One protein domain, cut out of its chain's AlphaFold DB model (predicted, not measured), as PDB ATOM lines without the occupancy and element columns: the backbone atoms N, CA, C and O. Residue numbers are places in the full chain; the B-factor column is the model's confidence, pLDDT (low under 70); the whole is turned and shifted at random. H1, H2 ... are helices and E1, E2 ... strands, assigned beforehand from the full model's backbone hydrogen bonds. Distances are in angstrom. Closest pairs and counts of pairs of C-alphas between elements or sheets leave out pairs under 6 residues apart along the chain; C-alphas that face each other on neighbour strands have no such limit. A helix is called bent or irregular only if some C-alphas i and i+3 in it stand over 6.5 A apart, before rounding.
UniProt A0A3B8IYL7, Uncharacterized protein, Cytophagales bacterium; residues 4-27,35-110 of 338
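This is residues 4 to 27 and 35 to 110 of the 338 residues of an uncharacterized protein of Cytophagales bacterium (UniProt A0A3B8IYL7). Look for a long helical hairpin: the long H3 runs nearly the full length, with a kink, and the shorter H4 folds back beside it. At the hairpin's open end, the short H1 and H2 pack on the first part of H3, and the small strand E1 follows H2. You have 100 printed residues with four named helices and one named strand, in the order H1, H2, E1, H3, H4; the class is mostly helix. The whole is a rod of 66 by 20 by 19 A, only just extended, close to loose, with a radius of gyration of the C-alphas of 19.4 A.

Find C-alpha 4 at (87.215, 86.267, 30.525), where H1, residues 4 to 12, begins. H2 is residues 15 to 23, and E1 is residues 25 to 27. H3, residues 35 to 78, starts at (89.311, 86.742, 3.000) and measures 62.4 A; it has a kink of 31 degrees near residue 54 and is only just irregular, with C-alphas 38 and 41 6.53 A apart. H4, residues 83 to 108, measures 39.3 A and ends at (91.782, 99.204, 21.934).

Start at H3, the hub. It touches H4 as a helical hairpin, at a shallow tilt of 19 degrees, opposite ways; their closest C-alphas, Gly 67 and Pro 89, are 5.1 A apart. With residues 45 to 49 alone H3 touches H1, closest C-alphas Tyr 45 and Phe 9 at 6.7 A, a shallow tilt of 24 degrees. With residues 38 to 42 alone it touches H2, closest C-alphas Ala 42 and Gln 17 at 6.7 A, a steep tilt of 60 degrees. The helix packing is mostly aligned, but only just: 2 of these 3 pairs are at a shallow tilt. E1 pairs with no named strand and is apart from H1, H3 and H4. Every O i to N i+4 pair is within hydrogen-bond range in H1 and H2, against 35 of 40 in H3 and 19 of 22 in H4.

The C-alphas farthest apart, Trp 35 and Phe 80, are 66.2 A apart. Residues 28 to 34 are not printed, and C-alphas 27 and 35 stand 11.2 A apart across the cut. The links printed whole are tight, and no printed residue has a pLDDT under 70.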
ATOM      1  N   LYS A   4      86.503  87.534  30.733       88.50
ATOM      2  CA  LYS A   4      87.215  86.267  30.525       88.50
ATOM      3  C   LYS A   4      86.831  85.621  29.192       88.50
ATOM      4  O   LYS A   4      87.719  85.174  28.482       88.50
ATOM      5  N   LYS A   5      85.541  85.625  28.834       90.06
ATOM      6  CA  LYS A   5      85.069  85.105  27.542       90.06
ATOM      7  C   LYS A   5      85.553  85.963  26.369       90.06
ATOM      8  O   LYS A   5      86.001  85.389  25.389       90.06
ATOM      9  N   ALA A   6      85.558  87.297  26.495       89.56
ATOM     10  CA  ALA A   6      86.149  88.184  25.479       89.56
ATOM     11  C   ALA A   6      87.627  87.841  25.237       89.56
ATOM     12  O   ALA A   6      88.058  87.656  24.106       89.56
ATOM     13  N   ARG A   7      88.394  87.668  26.322       92.00
ATOM     14  CA  ARG A   7      89.804  87.273  26.253       92.00
ATOM     15  C   ARG A   7      89.992  85.888  25.635       92.00
ATOM     16  O   ARG A   7      90.902  85.723  24.836       92.00
ATOM     17  N   GLN A   8      89.161  84.914  26.001       93.75
ATOM     18  CA  GLN A   8      89.198  83.568  25.421       93.75
ATOM     19  C   GLN A   8      88.877  83.589  23.926       93.75
ATOM     20  O   GLN A   8      89.545  82.901  23.166       93.75
ATOM     21  N   PHE A   9      87.906  84.406  23.507       94.38
ATOM     22  CA  PHE A   9      87.590  84.602  22.096       94.38
ATOM     23  C   PHE A   9      88.782  85.239  21.370       94.38
ATOM     24  O   PHE A   9      89.284  84.689  20.401       94.38
ATOM     25  N   TYR A  10      89.347  86.323  21.897       94.69
ATOM     26  CA  TYR A  10      90.548  86.911  21.305       94.69
ATOM     27  C   TYR A  10      91.710  85.901  21.187       94.69
ATOM     28  O   TYR A  10      92.402  85.849  20.175       94.69
ATOM     29  N   GLN A  11      91.902  85.060  22.205       95.31
ATOM     30  CA  GLN A  11      92.925  84.011  22.213       95.31
ATOM     31  C   GLN A  11      92.646  82.866  21.230       95.31
ATOM     32  O   GLN A  11      93.593  82.184  20.853       95.31
ATOM     33  N   SER A  12      91.394  82.648  20.815       95.75
ATOM     34  CA  SER A  12      91.048  81.635  19.810       95.75
ATOM     35  C   SER A  12      91.238  82.119  18.368       95.75
ATOM     36  O   SER A  12      91.188  81.306  17.442       95.75
ATOM     37  N   LEU A  13      91.476  83.419  18.165       96.19
ATOM     38  CA  LEU A  13      91.894  83.971  16.879       96.19
ATOM     39  C   LEU A  13      93.311  83.500  16.528       96.19
ATOM     40  O   LEU A  13      94.164  83.346  17.404       96.19
ATOM     41  N   THR A  14      93.581  83.318  15.236       97.06
ATOM     42  CA  THR A  14      94.941  83.018  14.757       97.06
ATOM     43  C   THR A  14      95.877  84.205  14.997       97.06
ATOM     44  O   THR A  14      95.422  85.337  15.155       97.06
ATOM     45  N   GLN A  15      97.197  83.990  14.989       96.94
ATOM     46  CA  GLN A  15      98.162  85.083  15.192       96.94
ATOM     47  C   GLN A  15      97.989  86.214  14.165       96.94
ATOM     48  O   GLN A  15      97.984  87.385  14.537       96.94
ATOM     49  N   SER A  16      97.752  85.879  12.893       95.75
ATOM     50  CA  SER A  16      97.492  86.869  11.842       95.75
ATOM     51  C   SER A  16      96.197  87.654  12.094       95.75
ATOM     52  O   SER A  16      96.173  88.870  11.921       95.75
ATOM     53  N   GLN A  17      95.134  86.994  12.572       96.56
ATOM     54  CA  GLN A  17      93.884  87.664  12.958       96.56
ATOM     55  C   GLN A  17      94.082  88.566  14.180       96.56
ATOM     56  O   GLN A  17      93.605  89.695  14.199       96.56
ATOM     57  N   GLN A  18      94.824  88.105  15.190       96.44
ATOM     58  CA  GLN A  18      95.168  88.904  16.366       96.44
ATOM     59  C   GLN A  18      95.972  90.147  15.985       96.44
ATOM     60  O   GLN A  18      95.700  91.226  16.515       96.44
ATOM     61  N   HIS A  19      96.929  90.000  15.066       96.69
ATOM     62  CA  HIS A  19      97.713  91.107  14.532       96.69
ATOM     63  C   HIS A  19      96.828  92.098  13.768       96.69
ATOM     64  O   HIS A  19      96.922  93.300  14.011       96.69
ATOM     65  N   PHE A  20      95.910  91.611  12.927       96.69
ATOM     66  CA  PHE A  20      94.923  92.454  12.251       96.69
ATOM     67  C   PHE A  20      94.039  93.216  13.246       96.69
ATOM     68  O   PHE A  20      93.915  94.427  13.127       96.69
ATOM     69  N   VAL A  21      93.503  92.559  14.278       96.31
ATOM     70  CA  VAL A  21      92.689  93.214  15.322       96.31
ATOM     71  C   VAL A  21      93.478  94.298  16.072       96.31
ATOM     72  O   VAL A  21      92.933  95.341  16.418       96.31
ATOM     73  N   GLN A  22      94.777  94.087  16.311       94.88
ATOM     74  CA  GLN A  22      95.633  95.077  16.977       94.88
ATOM     75  C   GLN A  22      95.993  96.259  16.071       94.88
ATOM     76  O   GLN A  22      95.939  97.408  16.504       94.88
ATOM     77  N   LYS A  23      96.412  95.987  14.831       96.31
ATOM     78  CA  LYS A  23      96.878  97.014  13.884       96.31
ATOM     79  C   LYS A  23      95.744  97.707  13.141       96.31
ATOM     80  O   LYS A  23      95.963  98.799  12.610       96.31
ATOM     81  N   LYS A  24      94.579  97.057  13.084       96.69
ATOM     82  CA  LYS A  24      93.365  97.447  12.355       96.69
ATOM     83  C   LYS A  24      93.635  97.757  10.888       96.69
ATOM     84  O   LYS A  24      92.970  98.595  10.295       96.69
ATOM     85  N   LEU A  25      94.659  97.118  10.331       96.19
ATOM     86  CA  LEU A  25      95.131  97.340   8.977       96.19
ATOM     87  C   LEU A  25      95.580  96.011   8.388       96.19
ATOM     88  O   LEU A  25      96.279  95.243   9.053       96.19
ATOM     89  N   ILE A  26      95.179  95.758   7.151       96.38
ATOM     90  CA  ILE A  26      95.666  94.639   6.354       96.38
ATOM     91  C   ILE A  26      95.679  95.055   4.888       96.38
ATOM     92  O   ILE A  26      94.722  95.644   4.397       96.38
ATOM     93  N   ASN A  27      96.781  94.762   4.213       96.75
ATOM     94  CA  ASN A  27      96.919  94.916   2.776       96.75
ATOM     95  C   ASN A  27      97.457  93.593   2.249       96.75
ATOM     96  O   ASN A  27      98.577  93.216   2.593       96.75
ATOM     97  N   TRP A  35      89.705  85.455   2.423       97.56
ATOM     98  CA  TRP A  35      89.311  86.742   3.000       97.56
ATOM     99  C   TRP A  35      88.112  86.592   3.938       97.56
ATOM    100  O   TRP A  35      88.162  87.039   5.084       97.56
ATOM    101  N   LEU A  36      87.059  85.905   3.487       97.06
ATOM    102  CA  LEU A  36      85.851  85.684   4.279       97.06
ATOM    103  C   LEU A  36      86.136  84.842   5.534       97.06
ATOM    104  O   LEU A  36      85.725  85.209   6.635       97.06
ATOM    105  N   LYS A  37      86.897  83.746   5.413       96.62
ATOM    106  CA  LYS A  37      87.315  82.917   6.561       96.62
ATOM    107  C   LYS A  37      88.208  83.685   7.541       96.62
ATOM    108  O   LYS A  37      88.087  83.509   8.754       96.62
ATOM    109  N   PHE A  38      89.102  84.527   7.027       96.81
ATOM    110  CA  PHE A  38      90.015  85.328   7.834       96.81
ATOM    111  C   PHE A  38      89.268  86.418   8.609       96.81
ATOM    112  O   PHE A  38      89.459  86.541   9.820       96.81
ATOM    113  N   LEU A  39      88.394  87.172   7.941       97.31
ATOM    114  CA  LEU A  39      87.726  88.334   8.523       97.31
ATOM    115  C   LEU A  39      86.463  87.994   9.316       97.31
ATOM    116  O   LEU A  39      86.161  88.712  10.263       97.31
ATOM    117  N   SER A  40      85.753  86.903   8.999       96.19
ATOM    118  CA  SER A  40      84.515  86.523   9.706       96.19
ATOM    119  C   SER A  40      84.736  86.355  11.209       96.19
ATOM    120  O   SER A  40      84.052  86.992  11.999       96.19
ATOM    121  N   LYS A  41      85.777  85.622  11.625       94.88
ATOM    122  CA  LYS A  41      86.104  85.474  13.055       94.88
ATOM    123  C   LYS A  41      86.457  86.799  13.738       94.88
ATOM    124  O   LYS A  41      86.171  86.967  14.922       94.88
ATOM    125  N   ALA A  42      87.099  87.724  13.021       95.19
ATOM    126  CA  ALA A  42      87.406  89.051  13.550       95.19
ATOM    127  C   ALA A  42      86.133  89.905  13.688       95.19
ATOM    128  O   ALA A  42      85.968  90.589  14.693       95.19
ATOM    129  N   ALA A  43      85.209  89.805  12.729       95.62
ATOM    130  CA  ALA A  43      83.900  90.454  12.779       95.62
ATOM    131  C   ALA A  43      82.990  89.868  13.878       95.62
ATOM    132  O   ALA A  43      82.268  90.613  14.536       95.62
ATOM    133  N   ASP A  44      83.056  88.560  14.138       95.19
ATOM    134  CA  ASP A  44      82.330  87.920  15.242       95.19
ATOM    135  C   ASP A  44      82.869  88.372  16.610       95.19
ATOM    136  O   ASP A  44      82.106  88.576  17.560       95.19
ATOM    137  N   TYR A  45      84.192  88.542  16.719       93.94
ATOM    138  CA  TYR A  45      84.823  89.110  17.909       93.94
ATOM    139  C   TYR A  45      84.368  90.557  18.143       93.94
ATOM    140  O   TYR A  45      84.009  90.904  19.265       93.94
ATOM    141  N   ASP A  46      84.313  91.363  17.086       93.69
ATOM    142  CA  ASP A  46      83.821  92.743  17.111       93.69
ATOM    143  C   ASP A  46      82.331  92.836  17.520       93.69
ATOM    144  O   ASP A  46      81.945  93.585  18.418       93.69
ATOM    145  N   ALA A  47      81.477  91.959  16.981       93.19
ATOM    146  CA  ALA A  47      80.084  91.839  17.428       93.19
ATOM    147  C   ALA A  47      79.982  91.492  18.919       93.19
ATOM    148  O   ALA A  47      79.115  91.984  19.652       93.19
ATOM    149  N   TYR A  48      80.893  90.648  19.398       92.56
ATOM    150  CA  TYR A  48      80.961  90.303  20.804       92.56
ATOM    151  C   TYR A  48      81.377  91.499  21.677       92.56
ATOM    152  O   TYR A  48      80.765  91.705  22.734       92.56
ATOM    153  N   THR A  49      82.373  92.297  21.268       91.19
ATOM    154  CA  THR A  49      82.841  93.471  22.027       91.19
ATOM    155  C   THR A  49      81.772  94.558  22.127       91.19
ATOM    156  O   THR A  49      81.539  95.059  23.236       91.19
ATOM    157  N   ASP A  50      81.026  94.816  21.052       90.12
ATOM    158  CA  ASP A  50      79.898  95.760  21.021       90.12
ATOM    159  C   ASP A  50      78.828  95.428  22.077       90.12
ATOM    160  O   ASP A  50      78.424  96.261  22.903       90.12
ATOM    161  N   THR A  51      78.388  94.165  22.125       89.50
ATOM    162  CA  THR A  51      77.367  93.734  23.102       89.50
ATOM    163  C   THR A  51      77.864  93.795  24.549       89.50
ATOM    164  O   THR A  51      77.063  93.871  25.493       89.50
ATOM    165  N   MET A  52      79.185  93.750  24.739       87.56
ATOM    166  CA  MET A  52      79.838  93.818  26.038       87.56
ATOM    167  C   MET A  52      80.002  95.247  26.534       87.56
ATOM    168  O   MET A  52      79.856  95.475  27.737       87.56
ATOM    169  N   GLU A  53      80.255  96.207  25.647       87.81
ATOM    170  CA  GLU A  53      80.467  97.602  26.019       87.81
ATOM    171  C   GLU A  53      79.273  98.193  26.787       87.81
ATOM    172  O   GLU A  53      79.447  98.739  27.883       87.81
ATOM    173  N   SER A  54      78.053  98.040  26.270       84.75
ATOM    174  CA  SER A  54      76.843  98.578  26.911       84.75
ATOM    175  C   SER A  54      76.605  97.977  28.306       84.75
ATOM    176  O   SER A  54      76.353  98.691  29.284       84.75
ATOM    177  N   LYS A  55      76.760  96.653  28.430       86.69
ATOM    178  CA  LYS A  55      76.593  95.911  29.690       86.69
ATOM    179  C   LYS A  55      77.679  96.268  30.701       86.69
ATOM    180  O   LYS A  55      77.391  96.381  31.894       86.69
ATOM    181  N   TYR A  56      78.912  96.446  30.233       87.56
ATOM    182  CA  TYR A  56      80.043  96.829  31.067       87.56
ATOM    183  C   TYR A  56      79.862  98.239  31.632       87.56
ATOM    184  O   TYR A  56      79.944  98.403  32.847       87.56
ATOM    185  N   LYS A  57      79.535  99.233  30.790       86.50
ATOM    186  CA  LYS A  57      79.284 100.621  31.226       86.50
ATOM    187  C   LYS A  57      78.224 100.675  32.334       86.50
ATOM    188  O   LYS A  57      78.446 101.318  33.357       86.50
ATOM    189  N   LYS A  58      77.122  99.927  32.183       88.06
ATOM    190  CA  LYS A  58      76.072  99.830  33.211       88.06
ATOM    191  C   LYS A  58      76.607  99.253  34.528       88.06
ATOM    192  O   LYS A  58      76.454  99.884  35.566       88.06
ATOM    193  N   ARG A  59      77.271  98.090  34.488       86.62
ATOM    194  CA  ARG A  59      77.820  97.429  35.690       86.62
ATOM    195  C   ARG A  59      78.883  98.265  36.397       86.62
ATOM    196  O   ARG A  59      78.878  98.335  37.619       86.62
ATOM    197  N   PHE A  60      79.774  98.892  35.635       87.19
ATOM    198  CA  PHE A  60      80.833  99.747  36.158       87.19
ATOM    199  C   PHE A  60      80.256 100.963  36.891       87.19
ATOM    200  O   PHE A  60      80.652 101.237  38.022       87.19
ATOM    201  N   ASN A  61      79.260 101.630  36.301       86.81
ATOM    202  CA  ASN A  61      78.578 102.755  36.943       86.81
ATOM    203  C   ASN A  61      77.835 102.320  38.215       86.81
ATOM    204  O   ASN A  61      77.891 103.024  39.219       86.81
ATOM    205  N   THR A  62      77.191 101.145  38.208       88.56
ATOM    206  CA  THR A  62      76.549 100.586  39.409       88.56
ATOM    207  C   THR A  62      77.564 100.279  40.514       88.56
ATOM    208  O   THR A  62      77.323 100.636  41.662       88.56
ATOM    209  N   LEU A  63      78.711  99.671  40.186       87.62
ATOM    210  CA  LEU A  63      79.774  99.362  41.153       87.62
ATOM    211  C   LEU A  63      80.370 100.622  41.785       87.62
ATOM    212  O   LEU A  63      80.541 100.666  43.000       87.62
ATOM    213  N   ILE A  64      80.657 101.652  40.981       87.06
ATOM    214  CA  ILE A  64      81.168 102.930  41.497       87.06
ATOM    215  C   ILE A  64      80.124 103.609  42.377       87.06
ATOM    216  O   ILE A  64      80.456 104.025  43.480       87.06
ATOM    217  N   GLY A  65      78.870 103.693  41.921       88.00
ATOM    218  CA  GLY A  65      77.795 104.303  42.703       88.00
ATOM    219  C   GLY A  65      77.615 103.620  44.059       88.00
ATOM    220  O   GLY A  65      77.544 104.293  45.084       88.00
ATOM    221  N   PHE A  66      77.639 102.285  44.079       91.31
ATOM    222  CA  PHE A  66      77.556 101.509  45.314       91.31
ATOM    223  C   PHE A  66      78.788 101.694  46.214       91.31
ATOM    224  O   PHE A  66      78.645 101.861  47.421       91.31
ATOM    225  N   GLY A  67      79.995 101.728  45.642       87.56
ATOM    226  CA  GLY A  67      81.227 101.976  46.393       87.56
ATOM    227  C   GLY A  67      81.272 103.368  47.030       87.56
ATOM    228  O   GLY A  67      81.639 103.493  48.195       87.56
ATOM    229  N   VAL A  68      80.843 104.404  46.301       89.88
ATOM    230  CA  VAL A  68      80.731 105.778  46.823       89.88
ATOM    231  C   VAL A  68      79.674 105.854  47.925       89.88
ATOM    232  O   VAL A  68      79.925 106.456  48.965       89.88
ATOM    233  N   PHE A  69      78.527 105.199  47.734       92.06
ATOM    234  CA  PHE A  69      77.480 105.115  48.750       92.06
ATOM    235  C   PHE A  69      77.984 104.450  50.042       92.06
ATOM    236  O   PHE A  69      77.802 105.004  51.124       92.06
ATOM    237  N   LEU A  70      78.682 103.313  49.941       91.62
ATOM    238  CA  LEU A  70      79.276 102.632  51.097       91.62
ATOM    239  C   LEU A  70      80.370 103.459  51.774       91.62
ATOM    240  O   LEU A  70      80.448 103.470  52.998       91.62
ATOM    241  N   ALA A  71      81.204 104.161  51.004       89.31
ATOM    242  CA  ALA A  71      82.228 105.041  51.559       89.31
ATOM    243  C   ALA A  71      81.603 106.201  52.347       89.31
ATOM    244  O   ALA A  71      82.057 106.504  53.447       89.31
ATOM    245  N   PHE A  72      80.533 106.802  51.815       92.69
ATOM    246  CA  PHE A  72      79.776 107.846  52.502       92.69
ATOM    247  C   PHE A  72      79.111 107.315  53.778       92.69
ATOM    248  O   PHE A  72      79.223 107.935  54.831       92.69
ATOM    249  N   PHE A  73      78.489 106.133  53.720       91.88
ATOM    250  CA  PHE A  73      77.886 105.495  54.893       91.88
ATOM    251  C   PHE A  73      78.929 105.118  55.959       91.88
ATOM    252  O   PHE A  73      78.691 105.281  57.153       91.88
ATOM    253  N   GLY A  74      80.122 104.690  55.534       90.19
ATOM    254  CA  GLY A  74      81.242 104.369  56.417       90.19
ATOM    255  C   GLY A  74      81.699 105.544  57.288       90.19
ATOM    256  O   GLY A  74      82.119 105.316  58.419       90.19
ATOM    257  N   ILE A  75      81.538 106.791  56.823       91.19
ATOM    258  CA  ILE A  75      81.864 107.995  57.612       91.19
ATOM    259  C   ILE A  75      80.997 108.076  58.874       91.19
ATOM    260  O   ILE A  75      81.502 108.425  59.937       91.19
ATOM    261  N   PHE A  76      79.720 107.695  58.796       91.38
ATOM    262  CA  PHE A  76      78.842 107.660  59.971       91.38
ATOM    263  C   PHE A  76      79.226 106.539  60.942       91.38
ATOM    264  O   PHE A  76      79.094 106.693  62.153       91.38
ATOM    265  N   LEU A  77      79.743 105.423  60.423       91.25
ATOM    266  CA  LEU A  77      80.141 104.269  61.231       91.25
ATOM    267  C   LEU A  77      81.514 104.434  61.901       91.25
ATOM    268  O   LEU A  77      81.789 103.750  62.888       91.25
ATOM    269  N   LEU A  78      82.347 105.378  61.444       89.25
ATOM    270  CA  LEU A  78      83.584 105.752  62.141       89.25
ATOM    271  C   LEU A  78      83.339 106.234  63.566       89.25
ATOM    272  O   LEU A  78      84.148 105.941  64.444       89.25
ATOM    273  N   ALA A  79      82.216 106.918  63.808       89.00
ATOM    274  CA  ALA A  79      81.836 107.377  65.142       89.00
ATOM    275  C   ALA A  79      81.681 106.218  66.149       89.00
ATOM    276  O   ALA A  79      81.798 106.429  67.351       89.00
ATOM    277  N   PHE A  80      81.473 104.992  65.658       92.69
ATOM    278  CA  PHE A  80      81.336 103.772  66.456       92.69
ATOM    279  C   PHE A  80      82.624 102.930  66.508       92.69
ATOM    280  O   PHE A  80      82.593 101.783  66.948       92.69
ATOM    281  N   GLY A  81      83.762 103.453  66.032       91.00
ATOM    282  CA  GLY A  81      85.050 102.749  66.049       91.00
ATOM    283  C   GLY A  81      85.195 101.633  65.003       91.00
ATOM    284  O   GLY A  81      86.182 100.896  65.021       91.00
ATOM    285  N   LEU A  82      84.257 101.507  64.058       91.50
ATOM    286  CA  LEU A  82      84.226 100.433  63.055       91.50
ATOM    287  C   LEU A  82      85.080 100.750  61.812       91.50
ATOM    288  O   LEU A  82      84.604 100.748  60.677       91.50
ATOM    289  N   TRP A  83      86.368 101.025  62.008       86.25
ATOM    290  CA  TRP A  83      87.275 101.458  60.933       86.25
ATOM    291  C   TRP A  83      87.503 100.404  59.831       86.25
ATOM    292  O   TRP A  83      87.784 100.753  58.685       86.25
ATOM    293  N   TYR A  84      87.337  99.111  60.126       88.75
ATOM    294  CA  TYR A  84      87.509  98.026  59.149       88.75
ATOM    295  C   TYR A  84      86.481  98.065  58.001       88.75
ATOM    296  O   TYR A  84      86.685  97.440  56.959       88.75
ATOM    297  N   ILE A  85      85.400  98.839  58.140       89.25
ATOM    298  CA  ILE A  85      84.370  99.010  57.105       89.25
ATOM    299  C   ILE A  85      84.938  99.637  55.823       89.25
ATOM    300  O   ILE A  85      84.425  99.362  54.739       89.25
ATOM    301  N   TYR A  86      86.052 100.377  55.900       86.69
ATOM    302  CA  TYR A  86      86.725 100.936  54.720       86.69
ATOM    303  C   TYR A  86      87.420  99.900  53.828       86.69
ATOM    304  O   TYR A  86      87.710 100.201  52.669       86.69
ATOM    305  N   ILE A  87      87.623  98.662  54.291       90.69
ATOM    306  CA  ILE A  87      88.171  97.588  53.448       90.69
ATOM    307  C   ILE A  87      87.237  97.315  52.255       90.69
ATOM    308  O   ILE A  87      87.695  97.084  51.133       90.69
ATOM    309  N   ILE A  88      85.918  97.409  52.452       89.38
ATOM    310  CA  ILE A  88      84.917  97.152  51.408       89.38
ATOM    311  C   ILE A  88      84.987  98.187  50.262       89.38
ATOM    312  O   ILE A  88      85.170  97.781  49.114       89.38
ATOM    313  N   PRO A  89      84.900  99.513  50.487       87.12
ATOM    314  CA  PRO A  89      85.028 100.479  49.398       87.12
ATOM    315  C   PRO A  89      86.411 100.433  48.729       87.12
ATOM    316  O   PRO A  89      86.480 100.547  47.506       87.12
ATOM    317  N   ILE A  90      87.502 100.178  49.468       88.81
ATOM    318  CA  ILE A  90      88.848 100.025  48.880       88.81
ATOM    319  C   ILE A  90      88.907  98.810  47.935       88.81
ATOM    320  O   ILE A  90      89.406  98.913  46.809       88.81
ATOM    321  N   THR A  91      88.365  97.659  48.345       89.88
ATOM    322  CA  THR A  91      88.307  96.453  47.495       89.88
ATOM    323  C   THR A  91      87.410  96.655  46.268       89.88
ATOM    324  O   THR A  91      87.766  96.236  45.165       89.88
ATOM    325  N   LEU A  92      86.295  97.379  46.397       88.62
ATOM    326  CA  LEU A  92      85.446  97.734  45.254       88.62
ATOM    327  C   LEU A  92      86.147  98.685  44.271       88.62
ATOM    328  O   LEU A  92      86.058  98.483  43.058       88.62
ATOM    329  N   ILE A  93      86.878  99.689  44.768       86.44
ATOM    330  CA  ILE A  93      87.636 100.634  43.932       86.44
ATOM    331  C   ILE A  93      88.759  99.911  43.180       86.44
ATOM    332  O   ILE A  93      88.903 100.084  41.968       86.44
ATOM    333  N   THR A  94      89.536  99.064  43.860       89.56
ATOM    334  CA  THR A  94      90.604  98.278  43.217       89.56
ATOM    335  C   THR A  94      90.046  97.339  42.144       89.56
ATOM    336  O   THR A  94      90.561  97.321  41.020       89.56
ATOM    337  N   LEU A  95      88.931  96.650  42.420       90.50
ATOM    338  CA  LEU A  95      88.227  95.830  41.432       90.50
ATOM    339  C   LEU A  95      87.743  96.666  40.234       90.50
ATOM    340  O   LEU A  95      87.901  96.243  39.085       90.50
ATOM    341  N   ALA A  96      87.200  97.864  40.472       87.75
ATOM    342  CA  ALA A  96      86.769  98.775  39.416       87.75
ATOM    343  C   ALA A  96      87.947  99.222  38.530       87.75
ATOM    344  O   ALA A  96      87.824  99.224  37.304       87.75
ATOM    345  N   ILE A  97      89.112  99.529  39.112       89.88
ATOM    346  CA  ILE A  97      90.329  99.888  38.361       89.88
ATOM    347  C   ILE A  97      90.807  98.713  37.497       89.88
ATOM    348  O   ILE A  97      91.110  98.901  36.314       89.88
ATOM    349  N   MET A  98      90.851  97.496  38.047       90.38
ATOM    350  CA  MET A  98      91.237  96.297  37.289       90.38
ATOM    351  C   MET A  98      90.288  96.045  36.113       90.38
ATOM    352  O   MET A  98      90.737  95.812  34.988       90.38
ATOM    353  N   GLN A  99      88.978  96.153  36.349       89.25
ATOM    354  CA  GLN A  99      87.967  96.040  35.302       89.25
ATOM    355  C   GLN A  99      88.134  97.133  34.238       89.25
ATOM    356  O   GLN A  99      88.110  96.828  33.046       89.25
ATOM    357  N   ARG A 100      88.391  98.387  34.646       89.88
ATOM    358  CA  ARG A 100      88.607  99.527  33.740       89.88
ATOM    359  C   ARG A 100      89.796  99.289  32.815       89.88
ATOM    360  O   ARG A 100      89.686  99.560  31.623       89.88
ATOM    361  N   ARG A 101      90.909  98.764  33.338       91.88
ATOM    362  CA  ARG A 101      92.095  98.418  32.536       91.88
ATOM    363  C   ARG A 101      91.795  97.310  31.528       91.88
ATOM    364  O   ARG A 101      92.131  97.450  30.356       91.88
ATOM    365  N   ALA A 102      91.132  96.239  31.965       88.81
ATOM    366  CA  ALA A 102      90.751  95.135  31.083       88.81
ATOM    367  C   ALA A 102      89.791  95.592  29.973       88.81
ATOM    368  O   ALA A 102      89.947  95.210  28.817       88.81
ATOM    369  N   PHE A 103      88.835  96.450  30.319       89.38
ATOM    370  CA  PHE A 103      87.894  97.025  29.369       89.38
ATOM    371  C   PHE A 103      88.571  97.977  28.378       89.38
ATOM    372  O   PHE A 103      88.295  97.901  27.188       89.38
ATOM    373  N   LYS A 104      89.513  98.816  28.834       90.81
ATOM    374  CA  LYS A 104      90.302  99.681  27.945       90.81
ATOM    375  C   LYS A 104      91.057  98.859  26.898       90.81
ATOM    376  O   LYS A 104      90.997  99.183  25.721       90.81
ATOM    377  N   LYS A 105      91.692  97.759  27.315       90.06
ATOM    378  CA  LYS A 105      92.373  96.841  26.391       90.06
ATOM    379  C   LYS A 105      91.413  96.245  25.354       90.06
ATOM    380  O   LYS A 105      91.780  96.115  24.196       90.06
ATOM    381  N   MET A 106      90.186  95.914  25.758       89.62
ATOM    382  CA  MET A 106      89.153  95.433  24.837       89.62
ATOM    383  C   MET A 106      88.734  96.521  23.834       89.62
ATOM    384  O   MET A 106      88.644  96.231  22.652       89.62
ATOM    385  N   GLN A 107      88.552  97.771  24.279       89.12
ATOM    386  CA  GLN A 107      88.238  98.906  23.394       89.12
ATOM    387  C   GLN A 107      89.379  99.236  22.419       89.12
ATOM    388  O   GLN A 107      89.145  99.663  21.293       89.12
ATOM    389  N   GLU A 108      90.632  99.051  22.831       90.44
ATOM    390  CA  GLU A 108      91.782  99.204  21.934       90.44
ATOM    391  C   GLU A 108      91.751  98.164  20.799       90.44
ATOM    392  O   GLU A 108      92.172  98.477  19.688       90.44
ATOM    393  N   GLN A 109      91.182  96.982  21.054       91.12
ATOM    394  CA  GLN A 109      91.008  95.874  20.106       91.12
ATOM    395  C   GLN A 109      89.692  95.933  19.309       91.12
ATOM    396  O   GLN A 109      89.431  95.034  18.519       91.12
ATOM    397  N   ASP A 110      88.855  96.942  19.529       91.31
ATOM    398  CA  ASP A 110      87.576  97.106  18.832       91.31
ATOM    399  C   ASP A 110      87.813  97.502  17.368       91.31
ATOM    400  O   ASP A 110      88.679  98.347  17.099       91.31
TER     401      ASP A 110